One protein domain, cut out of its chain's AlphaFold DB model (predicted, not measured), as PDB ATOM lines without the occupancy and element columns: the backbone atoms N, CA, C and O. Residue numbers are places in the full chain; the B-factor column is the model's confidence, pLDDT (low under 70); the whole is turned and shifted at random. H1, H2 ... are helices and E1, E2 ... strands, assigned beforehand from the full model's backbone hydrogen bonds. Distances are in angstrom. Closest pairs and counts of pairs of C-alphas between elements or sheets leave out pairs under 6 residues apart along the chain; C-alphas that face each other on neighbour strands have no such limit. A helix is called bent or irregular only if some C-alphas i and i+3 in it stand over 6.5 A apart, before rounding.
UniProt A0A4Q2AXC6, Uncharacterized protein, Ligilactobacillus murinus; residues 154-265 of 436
ATOM      1  N   LEU A 154     198.866 260.659 221.852       76.69
ATOM      2  CA  LEU A 154     197.444 260.355 221.789       76.69
ATOM      3  C   LEU A 154     197.015 259.663 223.089       76.69
ATOM      4  O   LEU A 154     197.644 258.688 223.499       76.69
ATOM      5  N   ASP A 155     195.980 260.177 223.744       82.00
ATOM      6  CA  ASP A 155     195.337 259.530 224.888       82.00
ATOM      7  C   ASP A 155     194.173 258.677 224.364       82.00
ATOM      8  O   ASP A 155     193.098 259.194 224.065       82.00
ATOM      9  N   GLU A 156     194.417 257.377 224.172       81.12
ATOM     10  CA  GLU A 156     193.439 256.463 223.560       81.12
ATOM     11  C   GLU A 156     192.162 256.321 224.407       81.12
ATOM     12  O   GLU A 156     191.084 256.160 223.839       81.12
ATOM     13  N   ASP A 157     192.241 256.450 225.736       81.69
ATOM     14  CA  ASP A 157     191.070 256.353 226.620       81.69
ATOM     15  C   ASP A 157     190.180 257.595 226.502       81.69
ATOM     16  O   ASP A 157     188.951 257.494 226.384       81.69
ATOM     17  N   LYS A 158     190.788 258.788 226.470       82.69
ATOM     18  CA  LYS A 158     190.043 260.025 226.193       82.69
ATOM     19  C   LYS A 158     189.472 260.033 224.786       82.69
ATOM     20  O   LYS A 158     188.318 260.406 224.603       82.69
ATOM     21  N   LEU A 159     190.260 259.608 223.802       82.81
ATOM     22  CA  LEU A 159     189.814 259.535 222.420       82.81
ATOM     23  C   LEU A 159     188.629 258.584 222.269       82.81
ATOM     24  O   LEU A 159     187.663 258.928 221.595       82.81
ATOM     25  N   LYS A 160     188.676 257.426 222.931       81.62
ATOM     26  CA  LYS A 160     187.550 256.495 222.983       81.62
ATOM     27  C   LYS A 160     186.318 257.155 223.598       81.62
ATOM     28  O   LYS A 160     185.259 257.113 222.995       81.62
ATOM     29  N   THR A 161     186.474 257.843 224.728       81.75
ATOM     30  CA  THR A 161     185.371 258.569 225.381       81.75
ATOM     31  C   THR A 161     184.756 259.630 224.459       81.75
ATOM     32  O   THR A 161     183.538 259.790 224.421       81.75
ATOM     33  N   ILE A 162     185.581 260.346 223.690       80.44
ATOM     34  CA  ILE A 162     185.119 261.332 222.703       80.44
ATOM     35  C   ILE A 162     184.359 260.653 221.568       80.44
ATOM     36  O   ILE A 162     183.294 261.131 221.203       80.44
ATOM     37  N   ILE A 163     184.867 259.539 221.035       79.12
ATOM     38  CA  ILE A 163     184.184 258.767 219.987       79.12
ATOM     39  C   ILE A 163     182.844 258.239 220.498       79.12
ATOM     40  O   ILE A 163     181.839 258.399 219.813       79.12
ATOM     41  N   ASP A 164     182.810 257.682 221.708       77.38
ATOM     42  CA  ASP A 164     181.585 257.194 222.343       77.38
ATOM     43  C   ASP A 164     180.580 258.346 222.528       77.38
ATOM     44  O   ASP A 164     179.402 258.201 222.212       77.38
ATOM     45  N   THR A 165     181.049 259.529 222.947       75.81
ATOM     46  CA  THR A 165     180.210 260.736 223.073       75.81
ATOM     47  C   THR A 165     179.675 261.190 221.714       75.81
ATOM     48  O   THR A 165     178.476 261.419 221.563       75.81
ATOM     49  N   LEU A 166     180.543 261.273 220.704       73.50
ATOM     50  CA  LEU A 166     180.182 261.669 219.344       73.50
ATOM     51  C   LEU A 166     179.180 260.696 218.707       73.50
ATOM     52  O   LEU A 166     178.244 261.132 218.044       73.50
ATOM     53  N   ASN A 167     179.348 259.392 218.932       72.62
ATOM     54  CA  ASN A 167     178.428 258.356 218.465       72.62
ATOM     55  C   ASN A 167     177.106 258.359 219.255       72.62
ATOM     56  O   ASN A 167     176.054 258.082 218.677       72.62
ATOM     57  N   SER A 168     177.125 258.741 220.538       67.69
ATOM     58  CA  SER A 168     175.914 258.837 221.369       67.69
ATOM     59  C   SER A 168     174.943 259.935 220.926       67.69
ATOM     60  O   SER A 168     173.753 259.832 221.214       67.69
ATOM     61  N   TYR A 169     175.398 260.943 220.166       62.56
ATOM     62  CA  TYR A 169     174.526 261.996 219.627       62.56
ATOM     63  C   TYR A 169     173.440 261.485 218.669       62.56
ATOM     64  O   TYR A 169     172.505 262.221 218.386       62.56
ATOM     65  N   ALA A 170     173.524 260.250 218.166       59.16
ATOM     66  CA  ALA A 170     172.436 259.670 217.379       59.16
ATOM     67  C   ALA A 170     171.297 259.086 218.239       59.16
ATOM     68  O   ALA A 170     170.250 258.757 217.687       59.16
ATOM     69  N   GLY A 171     171.503 258.911 219.551       54.53
ATOM     70  CA  GLY A 171     170.510 258.377 220.492       54.53
ATOM     71  C   GLY A 171     170.150 256.895 220.312       54.53
ATOM     72  O   GLY A 171     169.250 256.410 220.999       54.53
ATOM     73  N   VAL A 172     170.794 256.175 219.382       54.94
ATOM     74  CA  VAL A 172     170.416 254.806 218.984       54.94
ATOM     75  C   VAL A 172     171.338 253.771 219.619       54.94
ATOM     76  O   VAL A 172     172.560 253.894 219.533       54.94
ATOM     77  N   ASP A 173     170.752 252.697 220.142       54.25
ATOM     78  CA  ASP A 173     171.492 251.475 220.457       54.25
ATOM     79  C   ASP A 173     172.116 250.892 219.160       54.25
ATOM     80  O   ASP A 173     171.469 250.844 218.107       54.25
ATOM     81  N   ASP A 174     173.381 250.457 219.218       61.03
ATOM     82  CA  ASP A 174     174.165 249.875 218.105       61.03
ATOM     83  C   ASP A 174     174.625 250.846 216.983       61.03
ATOM     84  O   ASP A 174     174.638 250.492 215.790       61.03
ATOM     85  N   VAL A 175     175.025 252.075 217.337       64.25
ATOM     86  CA  VAL A 175     175.708 253.015 216.422       64.25
ATOM     87  C   VAL A 175     177.173 253.185 216.821       64.25
ATOM     88  O   VAL A 175     177.519 254.015 217.652       64.25
ATOM     89  N   ASP A 176     178.053 252.428 216.163       65.25
ATOM     90  CA  ASP A 176     179.496 252.454 216.453       65.25
ATOM     91  C   ASP A 176     180.307 253.337 215.480       65.25
ATOM     92  O   ASP A 176     181.505 253.546 215.677       65.25
ATOM     93  N   GLN A 177     179.694 253.831 214.394       78.50
ATOM     94  CA  GLN A 177     180.414 254.449 213.265       78.50
ATOM     95  C   GLN A 177     179.759 255.724 212.714       78.50
ATOM     96  O   GLN A 177     179.844 255.977 211.507       78.50
ATOM     97  N   LEU A 178     179.113 256.533 213.563       80.25
ATOM     98  CA  LEU A 178     178.560 257.824 213.131       80.25
ATOM     99  C   LEU A 178     179.670 258.773 212.659       80.25
ATOM    100  O   LEU A 178     179.473 259.515 211.699       80.25
ATOM    101  N   TYR A 179     180.852 258.685 213.276       82.56
ATOM    102  CA  TYR A 179     182.066 259.363 212.829       82.56
ATOM    103  C   TYR A 179     183.170 258.375 212.446       82.56
ATOM    104  O   TYR A 179     183.458 257.412 213.154       82.56
ATOM    105  N   LEU A 180     183.847 258.666 211.338       84.50
ATOM    106  CA  LEU A 180     185.100 258.038 210.939       84.50
ATOM    107  C   LEU A 180     186.276 258.834 211.507       84.50
ATOM    108  O   LEU A 180     186.307 260.060 211.417       84.50
ATOM    109  N   LEU A 181     187.262 258.127 212.052       85.00
ATOM    110  CA  LEU A 181     188.454 258.711 212.654       85.00
ATOM    111  C   LEU A 181     189.653 258.601 211.709       85.00
ATOM    112  O   LEU A 181     190.012 257.508 211.272       85.00
ATOM    113  N   SER A 182     190.342 259.715 211.480       86.19
ATOM    114  CA  SER A 182     191.652 259.745 210.828       86.19
ATOM    115  C   SER A 182     192.686 260.430 211.720       86.19
ATOM    116  O   SER A 182     192.375 261.362 212.462       86.19
ATOM    117  N   ARG A 183     193.920 259.918 211.686       86.69
ATOM    118  CA  ARG A 183     195.021 260.339 212.561       86.69
ATOM    119  C   ARG A 183     196.237 260.673 211.706       86.69
ATOM    120  O   ARG A 183     196.597 259.891 210.824       86.69
ATOM    121  N   SER A 184     196.892 261.792 211.984       84.25
ATOM    122  CA  SER A 184     198.173 262.155 211.371       84.25
ATOM    123  C   SER A 184     199.138 262.719 212.414       84.25
ATOM    124  O   SER A 184     198.727 263.148 213.489       84.25
ATOM    125  N   PHE A 185     200.436 262.659 212.118       81.31
ATOM    126  CA  PHE A 185     201.502 263.094 213.019       81.31
ATOM    127  C   PHE A 185     202.378 264.107 212.283       81.31
ATOM    128  O   PHE A 185     202.972 263.752 211.264       81.31
ATOM    129  N   ASP A 186     202.474 265.330 212.805       77.62
ATOM    130  CA  ASP A 186     203.356 266.376 212.280       77.62
ATOM    131  C   ASP A 186     204.366 266.804 213.355       77.62
ATOM    132  O   ASP A 186     204.074 267.555 214.286       77.62
ATOM    133  N   GLY A 187     205.577 266.251 213.281       77.75
ATOM    134  CA  GLY A 187     206.640 266.520 214.250       77.75
ATOM    135  C   GLY A 187     206.268 266.149 215.694       77.75
ATOM    136  O   GLY A 187     206.341 264.978 216.083       77.75
ATOM    137  N   ASN A 188     205.952 267.166 216.501       70.31
ATOM    138  CA  ASN A 188     205.562 267.035 217.910       70.31
ATOM    139  C   ASN A 188     204.042 267.105 218.133       70.31
ATOM    140  O   ASN A 188     203.605 266.916 219.270       70.31
ATOM    141  N   GLU A 189     203.268 267.366 217.083       73.25
ATOM    142  CA  GLU A 189     201.817 267.515 217.130       73.25
ATOM    143  C   GLU A 189     201.144 266.263 216.567       73.25
ATOM    144  O   GLU A 189     201.604 265.636 215.604       73.25
ATOM    145  N   VAL A 190     200.054 265.871 217.215       79.31
ATOM    146  CA  VAL A 190     199.141 264.854 216.696       79.31
ATOM    147  C   VAL A 190     197.960 265.616 216.121       79.31
ATOM    148  O   VAL A 190     197.527 266.585 216.716       79.31
ATOM    149  N   ASN A 191     197.442 265.208 214.971       83.19
ATOM    150  CA  ASN A 191     196.254 265.809 214.375       83.19
ATOM    151  C   ASN A 191     195.192 264.728 214.223       83.19
ATOM    152  O   ASN A 191     195.452 263.664 213.645       83.19
ATOM    153  N   ILE A 192     193.998 265.007 214.737       84.94
ATOM    154  CA  ILE A 192     192.836 264.134 214.614       84.94
ATOM    155  C   ILE A 192     191.804 264.820 213.743       84.94
ATOM    156  O   ILE A 192     191.547 266.006 213.907       84.94
ATOM    157  N   LYS A 193     191.204 264.045 212.845       86.69
ATOM    158  CA  LYS A 193     190.060 264.484 212.063       86.69
ATOM    159  C   LYS A 193     188.951 263.445 212.137       86.69
ATOM    160  O   LYS A 193     189.161 262.280 211.784       86.69
ATOM    161  N   PHE A 194     187.787 263.894 212.574       85.62
ATOM    162  CA  PHE A 194     186.522 263.189 212.549       85.62
ATOM    163  C   PHE A 194     185.797 263.519 211.236       85.62
ATOM    164  O   PHE A 194     185.882 264.610 210.670       85.62
ATOM    165  N   THR A 195     185.119 262.539 210.656       87.06
ATOM    166  CA  THR A 195     184.333 262.733 209.430       87.06
ATOM    167  C   THR A 195     182.982 262.064 209.621       87.06
ATOM    168  O   THR A 195     182.971 260.851 209.843       87.06
ATOM    169  N   PRO A 196     181.859 262.802 209.561       86.75
ATOM    170  CA  PRO A 196     180.543 262.193 209.673       86.75
ATOM    171  C   PRO A 196     180.347 261.119 208.597       86.75
ATOM    172  O   PRO A 196     180.787 261.254 207.453       86.75
ATOM    173  N   ASN A 197     179.701 260.016 208.952       88.56
ATOM    174  CA  ASN A 197     179.493 258.893 208.052       88.56
ATOM    175  C   ASN A 197     178.110 258.983 207.400       88.56
ATOM    176  O   ASN A 197     177.113 258.494 207.929       88.56
ATOM    177  N   MET A 198     178.057 259.569 206.203       87.56
ATOM    178  CA  MET A 198     176.813 259.745 205.442       87.56
ATOM    179  C   MET A 198     176.037 258.434 205.217       87.56
ATOM    180  O   MET A 198     174.805 258.428 205.201       87.56
ATOM    181  N   ALA A 199     176.737 257.310 205.032       87.62
ATOM    182  CA  ALA A 199     176.081 256.019 204.844       87.62
ATOM    183  C   ALA A 199     175.346 255.576 206.117       87.62
ATOM    184  O   ALA A 199     174.230 255.059 206.035       87.62
ATOM    185  N   GLU A 200     175.952 255.830 207.276       84.69
ATOM    186  CA  GLU A 200     175.397 255.490 208.581       84.69
ATOM    187  C   GLU A 200     174.240 256.416 208.973       84.69
ATOM    188  O   GLU A 200     173.181 255.932 209.367       84.69
ATOM    189  N   ILE A 201     174.369 257.723 208.723       81.69
ATOM    190  CA  ILE A 201     173.280 258.701 208.881       81.69
ATOM    191  C   ILE A 201     172.050 258.258 208.071       81.69
ATOM    192  O   ILE A 201     170.949 258.116 208.605       81.69
ATOM    193  N   LYS A 202     172.237 257.923 206.786       84.25
ATOM    194  CA  LYS A 202     171.153 257.418 205.924       84.25
ATOM    195  C   LYS A 202     170.588 256.080 206.407       84.25
ATOM    196  O   LYS A 202     169.405 255.818 206.191       84.25
ATOM    197  N   ARG A 203     171.400 255.211 207.022       83.25
ATOM    198  CA  ARG A 203     170.945 253.933 207.598       83.25
ATOM    199  C   ARG A 203     170.008 254.170 208.780       83.25
ATOM    200  O   ARG A 203     168.948 253.547 208.819       83.25
ATOM    201  N   ILE A 204     170.377 255.066 209.695       77.44
ATOM    202  CA  ILE A 204     169.592 255.416 210.889       77.44
ATOM    203  C   ILE A 204     168.263 256.060 210.481       77.44
ATOM    204  O   ILE A 204     167.203 255.585 210.882       77.44
ATOM    205  N   LEU A 205     168.296 257.056 209.594       76.69
ATOM    206  CA  LEU A 205     167.087 257.752 209.136       76.69
ATOM    207  C   LEU A 205     166.107 256.817 208.412       76.69
ATOM    208  O   LEU A 205     164.901 256.907 208.617       76.69
ATOM    209  N   LYS A 206     166.604 255.835 207.646       79.12
ATOM    210  CA  LYS A 206     165.752 254.800 207.029       79.12
ATOM    211  C   LYS A 206     165.027 253.913 208.043       79.12
ATOM    212  O   LYS A 206     163.985 253.368 207.690       79.12
ATOM    213  N   LYS A 207     165.574 253.712 209.249       74.25
ATOM    214  CA  LYS A 207     164.864 253.013 210.337       74.25
ATOM    215  C   LYS A 207     163.747 253.896 210.905       74.25
ATOM    216  O   LYS A 207     162.645 253.398 211.120       74.25
ATOM    217  N   GLY A 208     164.003 255.201 211.035       71.12
ATOM    218  CA  GLY A 208     162.993 256.209 211.384       71.12
ATOM    219  C   GLY A 208     161.827 256.261 210.410       71.12
ATOM    220  O   GLY A 208     160.681 256.131 210.826       71.12
ATOM    221  N   ASP A 209     162.105 256.287 209.106       70.88
ATOM    222  CA  ASP A 209     161.074 256.242 208.057       70.88
ATOM    223  C   ASP A 209     160.179 254.995 208.109       70.88
ATOM    224  O   ASP A 209     159.056 255.002 207.603       70.88
ATOM    225  N   ARG A 210     160.677 253.895 208.683       74.56
ATOM    226  CA  ARG A 210     159.923 252.645 208.855       74.56
ATOM    227  C   ARG A 210     159.139 252.598 210.166       74.56
ATOM    228  O   ARG A 210     158.435 251.620 210.400       74.56
ATOM    229  N   GLY A 211     159.266 253.620 211.014       64.75
ATOM    230  CA  GLY A 211     158.684 253.658 212.355       64.75
ATOM    231  C   GLY A 211     159.332 252.669 213.327       64.75
ATOM    232  O   GLY A 211     158.751 252.376 214.366       64.75
ATOM    233  N   GLU A 212     160.508 252.128 212.990       65.38
ATOM    234  CA  GLU A 212     161.226 251.176 213.844       65.38
ATOM    235  C   GLU A 212     161.854 251.886 215.053       65.38
ATOM    236  O   GLU A 212     161.981 251.285 216.117       65.38
ATOM    237  N   TYR A 213     162.257 253.151 214.885       59.25
ATOM    238  CA  TYR A 213     162.962 253.935 215.898       59.25
ATOM    239  C   TYR A 213     163.047 255.415 215.486       59.25
ATOM    240  O   TYR A 213     163.455 255.694 214.362       59.25
ATOM    241  N   TYR A 214     162.731 256.354 216.382       57.41
ATOM    242  CA  TYR A 214     162.941 257.786 216.141       57.41
ATOM    243  C   TYR A 214     164.236 258.240 216.826       57.41
ATOM    244  O   TYR A 214     164.332 258.098 218.044       57.41
ATOM    245  N   PRO A 215     165.236 258.734 216.075       53.84
ATOM    246  CA  PRO A 215     166.479 259.201 216.667       53.84
ATOM    247  C   PRO A 215     166.261 260.488 217.464       53.84
ATOM    248  O   PRO A 215     165.775 261.478 216.915       53.84
ATOM    249  N   ASP A 216     166.665 260.473 218.735       52.25
ATOM    250  CA  ASP A 216     166.834 261.671 219.568       52.25
ATOM    251  C   ASP A 216     168.094 262.398 219.085       52.25
ATOM    252  O   ASP A 216     169.175 262.272 219.659       52.25
ATOM    253  N   ILE A 217     167.980 263.099 217.959       52.00
ATOM    254  CA  ILE A 217     169.083 263.870 217.395       52.00
ATOM    255  C   ILE A 217     169.071 265.262 218.051       52.00
ATOM    256  O   ILE A 217     168.166 266.050 217.781       52.00
ATOM    257  N   PRO A 218     170.063 265.618 218.887       46.34
ATOM    258  CA  PRO A 218     170.036 266.816 219.722       46.34
ATOM    259  C   PRO A 218     170.499 268.077 218.978       46.34
ATOM    260  O   PRO A 218     171.105 268.960 219.585       46.34
ATOM    261  N   PHE A 219     170.264 268.177 217.669       51.34
ATOM    262  CA  PHE A 219     170.678 269.357 216.917       51.34
ATOM    263  C   PHE A 219     169.568 270.408 216.893       51.34
ATOM    264  O   PHE A 219     168.404 270.111 216.628       51.34
ATOM    265  N   GLU A 220     169.928 271.658 217.184       43.25
ATOM    266  CA  GLU A 220     168.985 272.775 217.311       43.25
ATOM    267  C   GLU A 220     168.138 273.007 216.047       43.25
ATOM    268  O   GLU A 220     167.009 273.476 216.177       43.25
ATOM    269  N   LYS A 221     168.616 272.650 214.841       45.59
ATOM    270  CA  LYS A 221     167.807 272.752 213.605       45.59
ATOM    271  C   LYS A 221     166.984 271.491 213.313       45.59
ATOM    272  O   LYS A 221     166.059 271.546 212.505       45.59
ATOM    273  N   VAL A 222     167.273 270.385 214.003       46.12
ATOM    274  CA  VAL A 222     166.547 269.104 213.938       46.12
ATOM    275  C   VAL A 222     165.438 269.025 214.990       46.12
ATOM    276  O   VAL A 222     164.477 268.289 214.802       46.12
ATOM    277  N   PHE A 223     165.481 269.835 216.049       42.66
ATOM    278  CA  PHE A 223     164.400 269.910 217.044       42.66
ATOM    279  C   PHE A 223     163.047 270.339 216.435       42.66
ATOM    280  O   PHE A 223     161.988 269.917 216.892       42.66
ATOM    281  N   ASP A 224     163.073 271.103 215.337       49.22
ATOM    282  CA  ASP A 224     161.882 271.438 214.543       49.22
ATOM    283  C   ASP A 224     161.352 270.254 213.706       49.22
ATOM    284  O   ASP A 224     160.259 270.338 213.135       49.22
ATOM    285  N   LEU A 225     162.108 269.155 213.577       51.06
ATOM    286  CA  LEU A 225     161.748 268.035 212.708       51.06
ATOM    287  C   LEU A 225     160.624 267.193 213.278       51.06
ATOM    288  O   LEU A 225     159.713 266.878 212.519       51.06
ATOM    289  N   GLU A 226     160.620 266.892 214.577       48.09
ATOM    290  CA  GLU A 226     159.536 266.121 215.205       48.09
ATOM    291  C   GLU A 226     158.160 266.770 214.937       48.09
ATOM    292  O   GLU A 226     157.190 266.082 214.612       48.09
ATOM    293  N   PHE A 227     158.107 268.109 214.928       48.41
ATOM    294  CA  PHE A 227     156.924 268.891 214.551       48.41
ATOM    295  C   PHE A 227     156.652 268.899 213.031       48.41
ATOM    296  O   PHE A 227     155.497 268.797 212.611       48.41
ATOM    297  N   LYS A 228     157.686 268.974 212.176       49.59
ATOM    298  CA  LYS A 228     157.540 268.973 210.702       49.59
ATOM    299  C   LYS A 228     157.172 267.608 210.106       49.59
ATOM    300  O   LYS A 228     156.487 267.587 209.079       49.59
ATOM    301  N   TYR A 229     157.573 266.491 210.719       50.31
ATOM    302  CA  TYR A 229     157.250 265.128 210.261       50.31
ATOM    303  C   TYR A 229     155.743 264.892 210.174       50.31
ATOM    304  O   TYR A 229     155.259 264.306 209.205       50.31
ATOM    305  N   GLY A 230     155.006 265.361 211.183       51.25
ATOM    306  CA  GLY A 230     153.559 265.177 211.261       51.25
ATOM    307  C   GLY A 230     152.777 266.018 210.251       51.25
ATOM    308  O   GLY A 230     151.723 265.583 209.789       51.25
ATOM    309  N   GLU A 231     153.284 267.201 209.882       49.47
ATOM    310  CA  GLU A 231     152.522 268.189 209.102       49.47
ATOM    311  C   GLU A 231     152.866 268.235 207.601       49.47
ATOM    312  O   GLU A 231     152.027 268.659 206.806       49.47
ATOM    313  N   THR A 232     154.059 267.799 207.175       55.06
ATOM    314  CA  THR A 232     154.547 268.039 205.794       55.06
ATOM    315  C   THR A 232     154.637 266.804 204.891       55.06
ATOM    316  O   THR A 232     154.745 266.953 203.674       55.06
ATOM    317  N   GLY A 233     154.584 265.584 205.442       59.31
ATOM    318  CA  GLY A 233     154.722 264.339 204.668       59.31
ATOM    319  C   GLY A 233     156.132 264.071 204.110       59.31
ATOM    320  O   GLY A 233     156.289 263.192 203.259       59.31
ATOM    321  N   MET A 234     157.143 264.819 204.562       62.19
ATOM    322  CA  MET A 234     158.558 264.599 204.232       62.19
ATOM    323  C   MET A 234     159.128 263.386 204.978       62.19
ATOM    324  O   MET A 234     158.693 263.074 206.087       62.19
ATOM    325  N   LYS A 235     160.093 262.691 204.364       70.12
ATOM    326  CA  LYS A 235     160.744 261.516 204.959       70.12
ATOM    327  C   LYS A 235     161.986 261.926 205.745       70.12
ATOM    328  O   LYS A 235     162.680 262.870 205.386       70.12
ATOM    329  N   ALA A 236     162.324 261.142 206.758       69.00
ATOM    330  CA  ALA A 236     163.529 261.263 207.567       69.00
ATOM    331  C   ALA A 236     164.795 261.407 206.744       69.00
ATOM    332  O   ALA A 236     165.660 262.232 207.028       69.00
ATOM    333  N   ILE A 237     164.902 260.576 205.708       77.00
ATOM    334  CA  ILE A 237     166.079 260.510 204.856       77.00
ATOM    335  C   ILE A 237     166.369 261.823 204.119       77.00
ATOM    336  O   ILE A 237     167.525 262.056 203.762       77.00
ATOM    337  N   ASP A 238     165.360 262.674 203.916       76.81
ATOM    338  CA  ASP A 238     165.504 263.945 203.201       76.81
ATOM    339  C   ASP A 238     166.378 264.944 203.991       76.81
ATOM    340  O   ASP A 238     166.998 265.823 203.396       76.81
ATOM    341  N   PHE A 239     166.536 264.738 205.305       73.56
ATOM    342  CA  PHE A 239     167.350 265.564 206.208       73.56
ATOM    343  C   PHE A 239     168.792 265.066 206.393       73.56
ATOM    344  O   PHE A 239     169.553 265.631 207.176       73.56
ATOM    345  N   ALA A 240     169.208 264.016 205.673       79.88
ATOM    346  CA  ALA A 240     170.537 263.420 205.842       79.88
ATOM    347  C   ALA A 240     171.694 264.412 205.608       79.88
ATOM    348  O   ALA A 240     172.712 264.329 206.290       79.88
ATOM    349  N   GLU A 241     171.541 265.339 204.658       81.50
ATOM    350  CA  GLU A 241     172.554 266.363 204.357       81.50
ATOM    351  C   GLU A 241     172.613 267.451 205.444       81.50
ATOM    352  O   GLU A 241     173.701 267.897 205.801       81.50
ATOM    353  N   GLU A 242     171.467 267.840 206.013       76.31
ATOM    354  CA  GLU A 242     171.405 268.818 207.110       76.31
ATOM    355  C   GLU A 242     172.060 268.253 208.377       76.31
ATOM    356  O   GLU A 242     172.938 268.891 208.954       76.31
ATOM    357  N   ILE A 243     171.734 267.004 208.726       75.12
ATOM    358  CA  ILE A 243     172.345 266.288 209.856       75.12
ATOM    359  C   ILE A 243     173.852 266.107 209.644       75.12
ATOM    360  O   ILE A 243     174.634 266.269 210.578       75.12
ATOM    361  N   TYR A 244     174.286 265.786 208.420       84.19
ATOM    362  CA  TYR A 244     175.713 265.699 208.109       84.19
ATOM    363  C   TYR A 244     176.422 267.032 208.373       84.19
ATOM    364  O   TYR A 244     177.492 267.032 208.974       84.19
ATOM    365  N   HIS A 245     175.835 268.153 207.948       81.94
ATOM    366  CA  HIS A 245     176.426 269.477 208.135       81.94
ATOM    367  C   HIS A 245     176.534 269.856 209.618       81.94
ATOM    368  O   HIS A 245     177.548 270.409 210.034       81.94
ATOM    369  N   GLU A 246     175.526 269.551 210.431       74.62
ATOM    370  CA  GLU A 246     175.569 269.845 211.868       74.62
ATOM    371  C   GLU A 246     176.589 268.975 212.611       74.62
ATOM    372  O   GLU A 246     177.316 269.469 213.471       74.62
ATOM    373  N   LEU A 247     176.715 267.697 212.234       78.25
ATOM    374  CA  LEU A 247     177.783 266.825 212.732       78.25
ATOM    375  C   LEU A 247     179.175 267.345 212.316       78.25
ATOM    376  O   LEU A 247     180.130 267.282 213.092       78.25
ATOM    377  N   ASP A 248     179.301 267.886 211.102       82.12
ATOM    378  CA  ASP A 248     180.548 268.476 210.606       82.12
ATOM    379  C   ASP A 248     180.928 269.774 211.343       82.12
ATOM    380  O   ASP A 248     182.111 270.023 211.543       82.12
ATOM    381  N   GLU A 249     179.955 270.556 211.819       77.81
ATOM    382  CA  GLU A 249     180.201 271.717 212.692       77.81
ATOM    383  C   GLU A 249     180.515 271.293 214.140       77.81
ATOM    384  O   GLU A 249     181.384 271.869 214.795       77.81
ATOM    385  N   ALA A 250     179.843 270.261 214.661       72.94
ATOM    386  CA  ALA A 250     180.008 269.816 216.047       72.94
ATOM    387  C   ALA A 250     181.399 269.222 216.325       72.94
ATOM    388  O   ALA A 250     181.956 269.409 217.413       72.94
ATOM    389  N   LYS A 251     181.986 268.521 215.347       75.06
ATOM    390  CA  LYS A 251     183.334 267.944 215.481       75.06
ATOM    391  C   LYS A 251     184.436 268.998 215.628       75.06
ATOM    392  O   LYS A 251     185.456 268.693 216.248       75.06
ATOM    393  N   ASP A 252     184.238 270.222 215.127       74.88
ATOM    394  CA  ASP A 252     185.257 271.281 215.160       74.88
ATOM    395  C   ASP A 252     185.662 271.630 216.597       74.88
ATOM    396  O   ASP A 252     186.811 271.996 216.850       74.88
ATOM    397  N   LEU A 253     184.755 271.459 217.565       71.62
ATOM    398  CA  LEU A 253     185.040 271.639 218.991       71.62
ATOM    399  C   LEU A 253     186.082 270.640 219.517       71.62
ATOM    400  O   LEU A 253     186.863 270.975 220.406       71.62
ATOM    401  N   PHE A 254     186.116 269.429 218.960       73.69
ATOM    402  CA  PHE A 254     187.021 268.354 219.371       73.69
ATOM    403  C   PHE A 254     188.322 268.350 218.561       73.69
ATOM    404  O   PHE A 254     189.373 267.991 219.093       73.69
ATOM    405  N   GLU A 255     188.274 268.752 217.289       79.88
ATOM    406  CA  GLU A 255     189.458 268.841 216.423       79.88
ATOM    407  C   GLU A 255     190.358 270.029 216.796       79.88
ATOM    408  O   GLU A 255     191.580 269.882 216.830       79.88
ATOM    409  N   ASN A 256     189.771 271.186 217.136       76.62
ATOM    410  CA  ASN A 256     190.516 272.437 217.328       76.62
ATOM    411  C   ASN A 256     191.127 272.631 218.727       76.62
ATOM    412  O   ASN A 256     191.954 273.529 218.902       76.62
ATOM    413  N   ASP A 257     190.766 271.817 219.725       75.62
ATOM    414  CA  ASP A 257     191.432 271.819 221.035       75.62
ATOM    415  C   ASP A 257     192.112 270.463 221.310       75.62
ATOM    416  O   ASP A 257     191.479 269.510 221.778       75.62
ATOM    417  N   PRO A 258     193.441 270.376 221.095       69.06
ATOM    418  CA  PRO A 258     194.214 269.168 221.350       69.06
ATOM    419  C   PRO A 258     194.083 268.627 222.773       69.06
ATOM    420  O   PRO A 258     194.352 267.447 222.997       69.06
ATOM    421  N   LYS A 259     193.681 269.430 223.768       74.31
ATOM    422  CA  LYS A 259     193.530 268.960 225.159       74.31
ATOM    423  C   LYS A 259     192.472 267.870 225.314       74.31
ATOM    424  O   LYS A 259     192.532 267.127 226.300       74.31
ATOM    425  N   TYR A 260     191.533 267.773 224.374       73.88
ATOM    426  CA  TYR A 260     190.480 266.767 224.404       73.88
ATOM    427  C   TYR A 260     191.031 265.351 224.221       73.88
ATOM    428  O   TYR A 260     190.690 264.465 224.998       73.88
ATOM    429  N   TRP A 261     191.934 265.136 223.265       75.62
ATOM    430  CA  TRP A 261     192.414 263.797 222.891       75.62
ATOM    431  C   TRP A 261     193.923 263.599 223.064       75.62
ATOM    432  O   TRP A 261     194.420 262.483 222.914       75.62
ATOM    433  N   SER A 262     194.677 264.652 223.388       73.00
ATOM    434  CA  SER A 262     196.104 264.532 223.678       73.00
ATOM    435  C   SER A 262     196.386 264.357 225.172       73.00
ATOM    436  O   SER A 262     195.700 264.855 226.072       73.00
ATOM    437  N   SER A 263     197.468 263.640 225.426       69.19
ATOM    438  CA  SER A 263     198.240 263.667 226.655       69.19
ATOM    439  C   SER A 263     199.621 264.239 226.334       69.19
ATOM    440  O   SER A 263     200.081 264.205 225.196       69.19
ATOM    441  N   TYR A 264     200.306 264.774 227.336       66.38
ATOM    442  CA  TYR A 264     201.745 265.002 227.227       66.38
ATOM    443  C   TYR A 264     202.454 263.773 227.772       66.38
ATOM    444  O   TYR A 264     201.971 263.166 228.733       66.38
ATOM    445  N   ALA A 265     203.602 263.419 227.187       59.91
ATOM    446  CA  ALA A 265     204.396 262.298 227.669       59.91
ATOM    447  C   ALA A 265     204.593 262.412 229.192       59.91
ATOM    448  O   ALA A 265     205.121 263.413 229.688       59.91
TER     449      ALA A 265
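What this domain is: This is residues 154 to 265 of the 436 residues of an uncharacterized protein of Ligilactobacillus murinus (UniProt A0A4Q2AXC6). The domain is a rod, with a long two-stranded hairpin, E1 and E2, in one half and the helices H2 and H3 in the other. H1 runs alongside the hairpin, H4 reaches from H2 back to the end of E2, and H5 packs on E2. The printed part has 112 residues, in the order H1 E1 E2 H2 H3 H4 H5 E3; the class is mixed, helices and strands, and the sheet E1 - E2 is antiparallel. It is only just loose, close to compact, with a radius of gyration of the C-alphas of 15.9 A, and spans 55 by 23 by 19 A.

Where its parts are: H1, residues 156 to 168, begins at C-alpha 156 (193.439, 256.463, 223.560) and is 17.8 A long. E1, 179 to 186, measures 22.4 A and E2, 189 to 196, 23.2 A. H2, 198 to 208, measures 15.5 A; H3 is 225 to 232. H4, 236 to 250, measures 20.4 A and is irregular: C-alphas 238 and 241 are 7.5 A apart. H5 is 252 to 255; E3, 262 to 264, ends at C-alpha 264 (201.745, 265.002, 227.227).

How they stand to each other: In the hairpin, N 182 and O 193 are within hydrogen-bond range at 2.8 A. The closest C-alphas of H1 and E1, Asn 167 and Tyr 179, are 6.8 A apart; those of E2 and H5, Ile 192 and Glu 255, 6.1 A; those of E2 and H4, Pro 196 and Tyr 244, 6.2 A. H2 and H4 touch, the closest C-alphas being Leu 205 and Ile 237, 5.2 A, at a steep tilt of 48 degrees, opposite ways. H3 and H4 are close but not clearly touching, with C-alphas 229 and 236 at 7.8 A. E3 pairs with no named strand. Every O i to N i+4 pair is within hydrogen-bond range in H1 and H2, but 2 of 4 in H3 and 8 of 11 in H4; H5 is too short for such a pair.

The domain as a whole: The C-alphas farthest apart, Glu 231 and Ala 265, are 55.4 A apart. The printed part has no cut; the link H2 to H3, 16 residues, is long. Mean pLDDT of the printed part is 71.3, with residues 168 to 176 and 211 to 234 among those under 70.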